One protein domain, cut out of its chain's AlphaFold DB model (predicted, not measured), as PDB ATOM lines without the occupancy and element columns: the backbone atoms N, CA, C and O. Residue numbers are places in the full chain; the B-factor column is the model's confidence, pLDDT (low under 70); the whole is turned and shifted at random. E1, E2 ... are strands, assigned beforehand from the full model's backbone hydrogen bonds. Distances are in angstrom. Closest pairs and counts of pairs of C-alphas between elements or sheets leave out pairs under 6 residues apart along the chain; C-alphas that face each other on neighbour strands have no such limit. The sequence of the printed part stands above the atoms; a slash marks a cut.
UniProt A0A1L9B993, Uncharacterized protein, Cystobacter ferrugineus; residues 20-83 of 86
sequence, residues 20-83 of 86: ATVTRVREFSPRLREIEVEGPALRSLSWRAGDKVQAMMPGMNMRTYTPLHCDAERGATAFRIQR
ATOM      1  N   ALA A  20     111.510 156.360 180.077       93.88
ATOM      2  CA  ALA A  20     112.589 156.615 179.143       93.88
ATOM      3  C   ALA A  20     113.165 158.004 179.423       93.88
ATOM      4  O   ALA A  20     112.440 158.949 179.733       93.88
ATOM      5  N   THR A  21     114.480 158.125 179.312       95.81
ATOM      6  CA  THR A  21     115.217 159.366 179.547       95.81
ATOM      7  C   THR A  21     115.625 159.968 178.216       95.81
ATOM      8  O   THR A  21     116.115 159.256 177.345       95.81
ATOM      9  N   VAL A  22     115.461 161.280 178.055       96.38
ATOM     10  CA  VAL A  22     116.041 161.999 176.915       96.38
ATOM     11  C   VAL A  22     117.558 162.027 177.079       96.38
ATOM     12  O   VAL A  22     118.062 162.643 178.015       96.38
ATOM     13  N   THR A  23     118.285 161.385 176.172       98.00
ATOM     14  CA  THR A  23     119.756 161.331 176.203       98.00
ATOM     15  C   THR A  23     120.393 162.351 175.274       98.00
ATOM     16  O   THR A  23     121.517 162.796 175.513       98.00
ATOM     17  N   ARG A  24     119.666 162.793 174.240       97.44
ATOM     18  CA  ARG A  24     120.152 163.812 173.310       97.44
ATOM     19  C   ARG A  24     119.020 164.617 172.689       97.44
ATOM     20  O   ARG A  24     117.989 164.080 172.296       97.44
ATOM     21  N   VAL A  25     119.265 165.912 172.504       96.44
ATOM     22  CA  VAL A  25     118.443 166.785 171.657       96.44
ATOM     23  C   VAL A  25     119.345 167.430 170.615       96.44
ATOM     24  O   VAL A  25     120.313 168.109 170.953       96.44
ATOM     25  N   ARG A  26     119.039 167.215 169.335       95.62
ATOM     26  CA  ARG A  26     119.788 167.762 168.202       95.62
ATOM     27  C   ARG A  26     118.910 168.701 167.386       95.62
ATOM     28  O   ARG A  26     117.763 168.391 167.063       95.62
ATOM     29  N   GLU A  27     119.465 169.845 167.003       95.75
ATOM     30  CA  GLU A  27     118.877 170.667 165.950       95.75
ATOM     31  C   GLU A  27     119.031 169.956 164.604       95.75
ATOM     32  O   GLU A  27     120.144 169.729 164.136       95.75
ATOM     33  N   PHE A  28     117.905 169.564 164.005       93.38
ATOM     34  CA  PHE A  28     117.893 168.924 162.690       93.38
ATOM     35  C   PHE A  28     117.656 169.948 161.575       93.38
ATOM     36  O   PHE A  28     118.247 169.869 160.505       93.38
ATOM     37  N   SER A  29     116.783 170.921 161.835       94.25
ATOM     38  CA  SER A  29     116.546 172.088 160.987       94.25
ATOM     39  C   SER A  29     115.989 173.232 161.846       94.25
ATOM     40  O   SER A  29     115.596 172.984 162.991       94.25
ATOM     41  N   PRO A  30     115.845 174.462 161.316       93.38
ATOM     42  CA  PRO A  30     115.328 175.593 162.092       93.38
ATOM     43  C   PRO A  30     113.977 175.335 162.782       93.38
ATOM     44  O   PRO A  30     113.685 175.917 163.826       93.38
ATOM     45  N   ARG A  31     113.146 174.446 162.214       94.25
ATOM     46  CA  ARG A  31     111.822 174.080 162.746       94.25
ATOM     47  C   ARG A  31     111.744 172.661 163.297       94.25
ATOM     48  O   ARG A  31     110.686 172.286 163.790       94.25
ATOM     49  N   LEU A  32     112.809 171.865 163.210       93.81
ATOM     50  CA  LEU A  32     112.800 170.469 163.641       93.81
ATOM     51  C   LEU A  32     113.873 170.210 164.690       93.81
ATOM     52  O   LEU A  32     115.027 170.635 164.575       93.81
ATOM     53  N   ARG A  33     113.483 169.452 165.706       95.25
ATOM     54  CA  ARG A  33     114.397 168.854 166.671       95.25
ATOM     55  C   ARG A  33     114.322 167.347 166.533       95.25
ATOM     56  O   ARG A  33     113.248 166.791 166.318       95.25
ATOM     57  N   GLU A  34     115.471 166.706 166.626       96.44
ATOM     58  CA  GLU A  34     115.567 165.269 166.806       96.44
ATOM     59  C   GLU A  34     115.845 165.008 168.281       96.44
ATOM     60  O   GLU A  34     116.753 165.609 168.858       96.44
ATOM     61  N   ILE A  35     115.018 164.169 168.891       96.31
ATOM     62  CA  ILE A  35     115.117 163.800 170.298       96.31
ATOM     63  C   ILE A  35     115.436 162.319 170.343       96.31
ATOM     64  O   ILE A  35     114.686 161.526 169.778       96.31
ATOM     65  N   GLU A  36     116.532 161.977 171.004       97.56
ATOM     66  CA  GLU A  36     116.905 160.610 171.333       97.56
ATOM     67  C   GLU A  36     116.486 160.312 172.770       97.56
ATOM     68  O   GLU A  36     116.691 161.128 173.676       97.56
ATOM     69  N   VAL A  37     115.877 159.147 172.959       96.94
ATOM     70  CA  VAL A  37     115.477 158.634 174.261       96.94
ATOM     71  C   VAL A  37     116.021 157.235 174.467       96.94
ATOM     72  O   VAL A  37     116.143 156.458 173.518       96.94
ATOM     73  N   GLU A  38     116.293 156.907 175.723       97.50
ATOM     74  CA  GLU A  38     116.759 155.592 176.140       97.50
ATOM     75  C   GLU A  38     115.931 155.060 177.297       97.50
ATOM     76  O   GLU A  38     115.563 155.801 178.208       97.50
ATOM     77  N   GLY A  39     115.646 153.762 177.274       95.38
ATOM     78  CA  GLY A  39     114.880 153.109 178.324       95.38
ATOM     79  C   GLY A  39     115.012 151.588 178.261       95.38
ATOM     80  O   GLY A  39     115.096 151.026 177.167       95.38
ATOM     81  N   PRO A  40     114.991 150.880 179.406       93.56
ATOM     82  CA  PRO A  40     115.141 149.425 179.433       93.56
ATOM     83  C   PRO A  40     114.104 148.685 178.583       93.56
ATOM     84  O   PRO A  40     114.429 147.689 177.947       93.56
ATOM     85  N   ALA A  41     112.872 149.197 178.522       91.38
ATOM     86  CA  ALA A  41     111.789 148.587 177.757       91.38
ATOM     87  C   ALA A  41     111.951 148.701 176.235       91.38
ATOM     88  O   ALA A  41     111.231 148.035 175.501       91.38
ATOM     89  N   LEU A  42     112.884 149.529 175.754       93.44
ATOM     90  CA  LEU A  42     113.204 149.631 174.331       93.44
ATOM     91  C   LEU A  42     114.192 148.544 173.878       93.44
ATOM     92  O   LEU A  42     114.426 148.394 172.676       93.44
ATOM     93  N   ARG A  43     114.779 147.794 174.822       94.19
ATOM     94  CA  ARG A  43     115.733 146.723 174.530       94.19
ATOM     95  C   ARG A  43     115.042 145.467 174.027       94.19
ATOM     96  O   ARG A  43     113.909 145.178 174.398       94.19
ATOM     97  N   SER A  44     115.752 144.709 173.195       92.19
ATOM     98  CA  SER A  44     115.307 143.412 172.661       92.19
ATOM     99  C   SER A  44     113.968 143.452 171.905       92.19
ATOM    100  O   SER A  44     113.367 142.410 171.648       92.19
ATOM    101  N   LEU A  45     113.505 144.643 171.518       89.00
ATOM    102  CA  LEU A  45     112.316 144.820 170.699       89.00
ATOM    103  C   LEU A  45     112.653 144.637 169.217       89.00
ATOM    104  O   LEU A  45     113.626 145.191 168.705       89.00
ATOM    105  N   SER A  46     111.800 143.901 168.506       89.56
ATOM    106  CA  SER A  46     111.898 143.731 167.055       89.56
ATOM    107  C   SER A  46     111.106 144.823 166.334       89.56
ATOM    108  O   SER A  46     109.968 144.600 165.921       89.56
ATOM    109  N   TRP A  47     111.717 145.992 166.161       88.25
ATOM    110  CA  TRP A  47     111.112 147.122 165.457       88.25
ATOM    111  C   TRP A  47     111.020 146.899 163.946       88.25
ATOM    112  O   TRP A  47     111.930 146.358 163.315       88.25
ATOM    113  N   ARG A  48     109.941 147.389 163.345       90.75
ATOM    114  CA  ARG A  48     109.733 147.476 161.899       90.75
ATOM    115  C   ARG A  48     109.518 148.925 161.487       90.75
ATOM    116  O   ARG A  48     108.974 149.743 162.227       90.75
ATOM    117  N   ALA A  49     109.932 149.251 160.266       89.75
ATOM    118  CA  ALA A  49     109.663 150.565 159.702       89.75
ATOM    119  C   ALA A  49     108.148 150.834 159.692       89.75
ATOM    120  O   ALA A  49     107.368 150.033 159.182       89.75
ATOM    121  N   GLY A  50     107.748 151.972 160.259       90.00
ATOM    122  CA  GLY A  50     106.343 152.355 160.403       90.00
ATOM    123  C   GLY A  50     105.762 152.144 161.802       90.00
ATOM    124  O   GLY A  50     104.757 152.800 162.103       90.00
ATOM    125  N   ASP A  51     106.418 151.346 162.653       91.06
ATOM    126  CA  ASP A  51     106.049 151.167 164.061       91.06
ATOM    127  C   ASP A  51     105.983 152.504 164.807       91.06
ATOM    128  O   ASP A  51     106.546 153.521 164.384       91.06
ATOM    129  N   LYS A  52     105.249 152.516 165.921       92.56
ATOM    130  CA  LYS A  52     104.937 153.729 166.678       92.56
ATOM    131  C   LYS A  52     105.325 153.595 168.143       92.56
ATOM    132  O   LYS A  52     105.155 152.541 168.743       92.56
ATOM    133  N   VAL A  53     105.753 154.712 168.721       91.50
ATOM    134  CA  VAL A  53     105.955 154.886 170.162       91.50
ATOM    135  C   VAL A  53     104.910 155.858 170.676       91.50
ATOM    136  O   VAL A  53     104.746 156.946 170.122       91.50
ATOM    137  N   GLN A  54     104.211 155.483 171.744       92.31
ATOM    138  CA  GLN A  54     103.357 156.403 172.486       92.31
ATOM    139  C   GLN A  54     104.145 156.971 173.660       92.31
ATOM    140  O   GLN A  54     104.662 156.227 174.486       92.31
ATOM    141  N   ALA A  55     104.234 158.295 173.723       90.44
ATOM    142  CA  ALA A  55     104.890 159.013 174.799       90.44
ATOM    143  C   ALA A  55     103.859 159.822 175.585       90.44
ATOM    144  O   ALA A  55     103.015 160.524 175.014       90.44
ATOM    145  N   MET A  56     103.967 159.742 176.905       88.75
ATOM    146  CA  MET A  56     103.204 160.552 177.840       88.75
ATOM    147  C   MET A  56     104.180 161.438 178.607       88.75
ATOM    148  O   MET A  56     105.157 160.953 179.165       88.75
ATOM    149  N   MET A  57     103.919 162.742 178.602       86.44
ATOM    150  CA  MET A  57     104.720 163.736 179.313       86.44
ATOM    151  C   MET A  57     103.814 164.477 180.301       86.44
ATOM    152  O   MET A  57     102.649 164.726 179.971       86.44
ATOM    153  N   PRO A  58     104.310 164.847 181.495       83.75
ATOM    154  CA  PRO A  58     103.533 165.631 182.447       83.75
ATOM    155  C   PRO A  58     102.987 166.912 181.807       83.75
ATOM    156  O   PRO A  58     103.703 167.625 181.108       83.75
ATOM    157  N   GLY A  59     101.702 167.197 182.027       85.62
ATOM    158  CA  GLY A  59     101.048 168.389 181.479       85.62
ATOM    159  C   GLY A  59     100.754 168.343 179.974       85.62
ATOM    160  O   GLY A  59     100.286 169.337 179.425       85.62
ATOM    161  N   MET A  60     100.987 167.214 179.296       82.62
ATOM    162  CA  MET A  60     100.698 167.046 177.871       82.62
ATOM    163  C   MET A  60      99.782 165.847 177.615       82.62
ATOM    164  O   MET A  60      99.867 164.816 178.280       82.62
ATOM    165  N   ASN A  61      98.936 165.958 176.586       85.06
ATOM    166  CA  ASN A  61      98.208 164.805 176.056       85.06
ATOM    167  C   ASN A  61      99.187 163.782 175.467       85.06
ATOM    168  O   ASN A  61     100.235 164.159 174.935       85.06
ATOM    169  N   MET A  62      98.805 162.505 175.502       87.25
ATOM    170  CA  MET A  62      99.561 161.418 174.880       87.25
ATOM    171  C   MET A  62      99.864 161.732 173.409       87.25
ATOM    172  O   MET A  62      98.982 162.137 172.645       87.25
ATOM    173  N   ARG A  63     101.123 161.549 173.010       90.12
ATOM    174  CA  ARG A  63     101.591 161.760 171.637       90.12
ATOM    175  C   ARG A  63     102.115 160.457 171.060       90.12
ATOM    176  O   ARG A  63     102.764 159.683 171.753       90.12
ATOM    177  N   THR A  64     101.860 160.249 169.775       93.56
ATOM    178  CA  THR A  64     102.381 159.105 169.026       93.56
ATOM    179  C   THR A  64     103.478 159.588 168.089       93.56
ATOM    180  O   THR A  64     103.240 160.462 167.254       93.56
ATOM    181  N   TYR A  65     104.664 159.004 168.205       94.25
ATOM    182  CA  TYR A  65     105.818 159.289 167.361       94.25
ATOM    183  C   TYR A  65     106.178 158.073 166.514       94.25
ATOM    184  O   TYR A  65     105.905 156.931 166.880       94.25
ATOM    185  N   THR A  66     106.790 158.329 165.361       94.94
ATOM    186  CA  THR A  66     107.390 157.282 164.528       94.94
ATOM    187  C   THR A  66     108.897 157.332 164.756       94.94
ATOM    188  O   THR A  66     109.489 158.375 164.456       94.94
ATOM    189  N   PRO A  67     109.512 156.272 165.303       95.06
ATOM    190  CA  PRO A  67     110.959 156.148 165.387       95.06
ATOM    191  C   PRO A  67     111.660 156.364 164.046       95.06
ATOM    192  O   PRO A  67     111.197 155.898 163.006       95.06
ATOM    193  N   LEU A  68     112.793 157.057 164.077       94.00
ATOM    194  CA  LEU A  68     113.699 157.224 162.936       94.00
ATOM    195  C   LEU A  68     114.743 156.110 162.877       94.00
ATOM    196  O   LEU A  68     115.175 155.727 161.796       94.00
ATOM    197  N   HIS A  69     115.152 155.623 164.042       91.00
ATOM    198  CA  HIS A  69     116.016 154.468 164.219       91.00
ATOM    199  C   HIS A  69     115.719 153.838 165.577       91.00
ATOM    200  O   HIS A  69     115.213 154.513 166.481       91.00
ATOM    201  N   CYS A  70     116.053 152.561 165.716       92.69
ATOM    202  CA  CYS A  70     115.927 151.825 166.963       92.69
ATOM    203  C   CYS A  70     117.200 151.015 167.185       92.69
ATOM    204  O   CYS A  70     117.612 150.254 166.314       92.69
ATOM    205  N   ASP A  71     117.798 151.188 168.352       94.88
ATOM    206  CA  ASP A  71     118.939 150.430 168.839       94.88
ATOM    207  C   ASP A  71     118.425 149.529 169.966       94.88
ATOM    208  O   ASP A  71     118.242 149.963 171.106       94.88
ATOM    209  N   ALA A  72     118.103 148.283 169.617       93.38
ATOM    210  CA  ALA A  72     117.526 147.316 170.547       93.38
ATOM    211  C   ALA A  72     118.554 146.763 171.550       93.38
ATOM    212  O   ALA A  72     118.152 146.179 172.556       93.38
ATOM    213  N   GLU A  73     119.856 146.930 171.308       95.31
ATOM    214  CA  GLU A  73     120.890 146.531 172.267       95.31
ATOM    215  C   GLU A  73     121.022 147.590 173.363       95.31
ATOM    216  O   GLU A  73     120.920 147.287 174.555       95.31
ATOM    217  N   ARG A  74     121.155 148.860 172.966       96.12
ATOM    218  CA  ARG A  74     121.236 149.987 173.903       96.12
ATOM    219  C   ARG A  74     119.898 150.254 174.588       96.12
ATOM    220  O   ARG A  74     119.856 150.572 175.780       96.12
ATOM    221  N   GLY A  75     118.803 150.042 173.860       96.19
ATOM    222  CA  GLY A  75     117.457 150.457 174.239       96.19
ATOM    223  C   GLY A  75     117.224 151.924 173.908       96.19
ATOM    224  O   GLY A  75     116.684 152.650 174.737       96.19
ATOM    225  N   ALA A  76     117.674 152.357 172.730       96.56
ATOM    226  CA  ALA A  76     117.587 153.739 172.282       96.56
ATOM    227  C   ALA A  76     116.699 153.881 171.048       96.56
ATOM    228  O   ALA A  76     116.658 153.014 170.173       96.56
ATOM    229  N   THR A  77     116.009 155.007 170.946       96.81
ATOM    230  CA  THR A  77     115.324 155.406 169.717       96.81
ATOM    231  C   THR A  77     115.283 156.920 169.603       96.81
ATOM    232  O   THR A  77     115.347 157.623 170.611       96.81
ATOM    233  N   ALA A  78     115.138 157.437 168.384       96.62
ATOM    234  CA  ALA A  78     114.947 158.860 168.168       96.62
ATOM    235  C   ALA A  78     113.712 159.172 167.333       96.62
ATOM    236  O   ALA A  78     113.343 158.428 166.425       96.62
ATOM    237  N   PHE A  79     113.114 160.329 167.588       95.25
ATOM    238  CA  PHE A  79     111.996 160.862 166.820       95.25
ATOM    239  C   PHE A  79     112.196 162.345 166.509       95.25
ATOM    240  O   PHE A  79     112.898 163.077 167.209       95.25
ATOM    241  N   ARG A  80     111.565 162.794 165.420       95.25
ATOM    242  CA  ARG A  80     111.533 164.205 165.023       95.25
ATOM    243  C   ARG A  80     110.284 164.875 165.553       95.25
ATOM    244  O   ARG A  80     109.175 164.382 165.358       95.25
ATOM    245  N   ILE A  81     110.477 166.044 166.142       93.44
ATOM    246  CA  ILE A  81     109.394 166.921 166.562       93.44
ATOM    247  C   ILE A  81     109.536 168.281 165.889       93.44
ATOM    248  O   ILE A  81     110.646 168.756 165.627       93.44
ATOM    249  N   GLN A  82     108.401 168.920 165.619       92.62
ATOM    250  CA  GLN A  82     108.393 170.329 165.251       92.62
ATOM    251  C   GLN A  82     108.653 171.183 166.489       92.62
ATOM    252  O   GLN A  82     108.115 170.917 167.565       92.62
ATOM    253  N   ARG A  83     109.489 172.208 166.329       84.50
ATOM    254  CA  ARG A  83     109.731 173.197 167.372       84.50
ATOM    255  C   ARG A  83     108.422 173.959 167.610       84.50
ATOM    256  O   ARG A  83     107.869 174.474 166.635       84.50
TER     257      ARG A  83
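AT A GLANCE: This is residues 20 to 83 of the 86 residues of an uncharacterized protein of Cystobacter ferrugineus (UniProt A0A1L9B993). A strongly twisted wall of four strands, E1, E2, E6 and E5, makes the larger part, and a small hairpin of E3 and E4 is set off from it, nearest to it where the end of E4 comes to E6. A long loop, residues 39 to 52, joins E2 to that hairpin. The printed part has 64 residues, with no named helix and six named strands, E1 to E6 in order; the large sheet runs E1 E2 E6 E5, antiparallel throughout, and the class is all strand. The whole is compact, with a radius of gyration of the C-alphas of 11.7 A and spans of 33 by 25 by 22 A.

IN THESE COORDINATES: E1, residues 21 to 29, begins at C-alpha 21 (115.217, 159.366, 179.547) and is 22.5 A long. E2, residues 32 to 38, is 19.8 A long. E3 is residues 53 to 55, E4 residues 63 to 65 and E5 residues 69 to 71. E6, residues 76 to 82, is 20.2 A long and ends at C-alpha 82 (108.393, 170.329, 165.251).

HOW THE PARTS SIT: E1 and E2 form a hairpin, antiparallel at 159 degrees, with N 26 and O 34 2.8 A apart, within hydrogen-bond range. E2 is antiparallel to E6 at 156 degrees; N 35 and O 79 are 2.9 A apart. The hairpin of E5 and E6 has N 71 and O 76 2.8 A apart. E1 and E5 are the edge strands. In the hairpin of E3 and E4, N 55 and O 63 are 2.8 A apart. The closest C-alphas of E4 and E6, those of Tyr 65 and Phe 79, are 6.4 A apart; E3 and E6 are apart.

THE WHOLE: The C-alphas farthest apart, those of Pro 30 and Ser 44, are 33.9 A from each other. The printed part has no cut, and the link from E2 to E3 is long, with 14 residues. The mean pLDDT of the printed part is 92.9, and no printed residue is under 70.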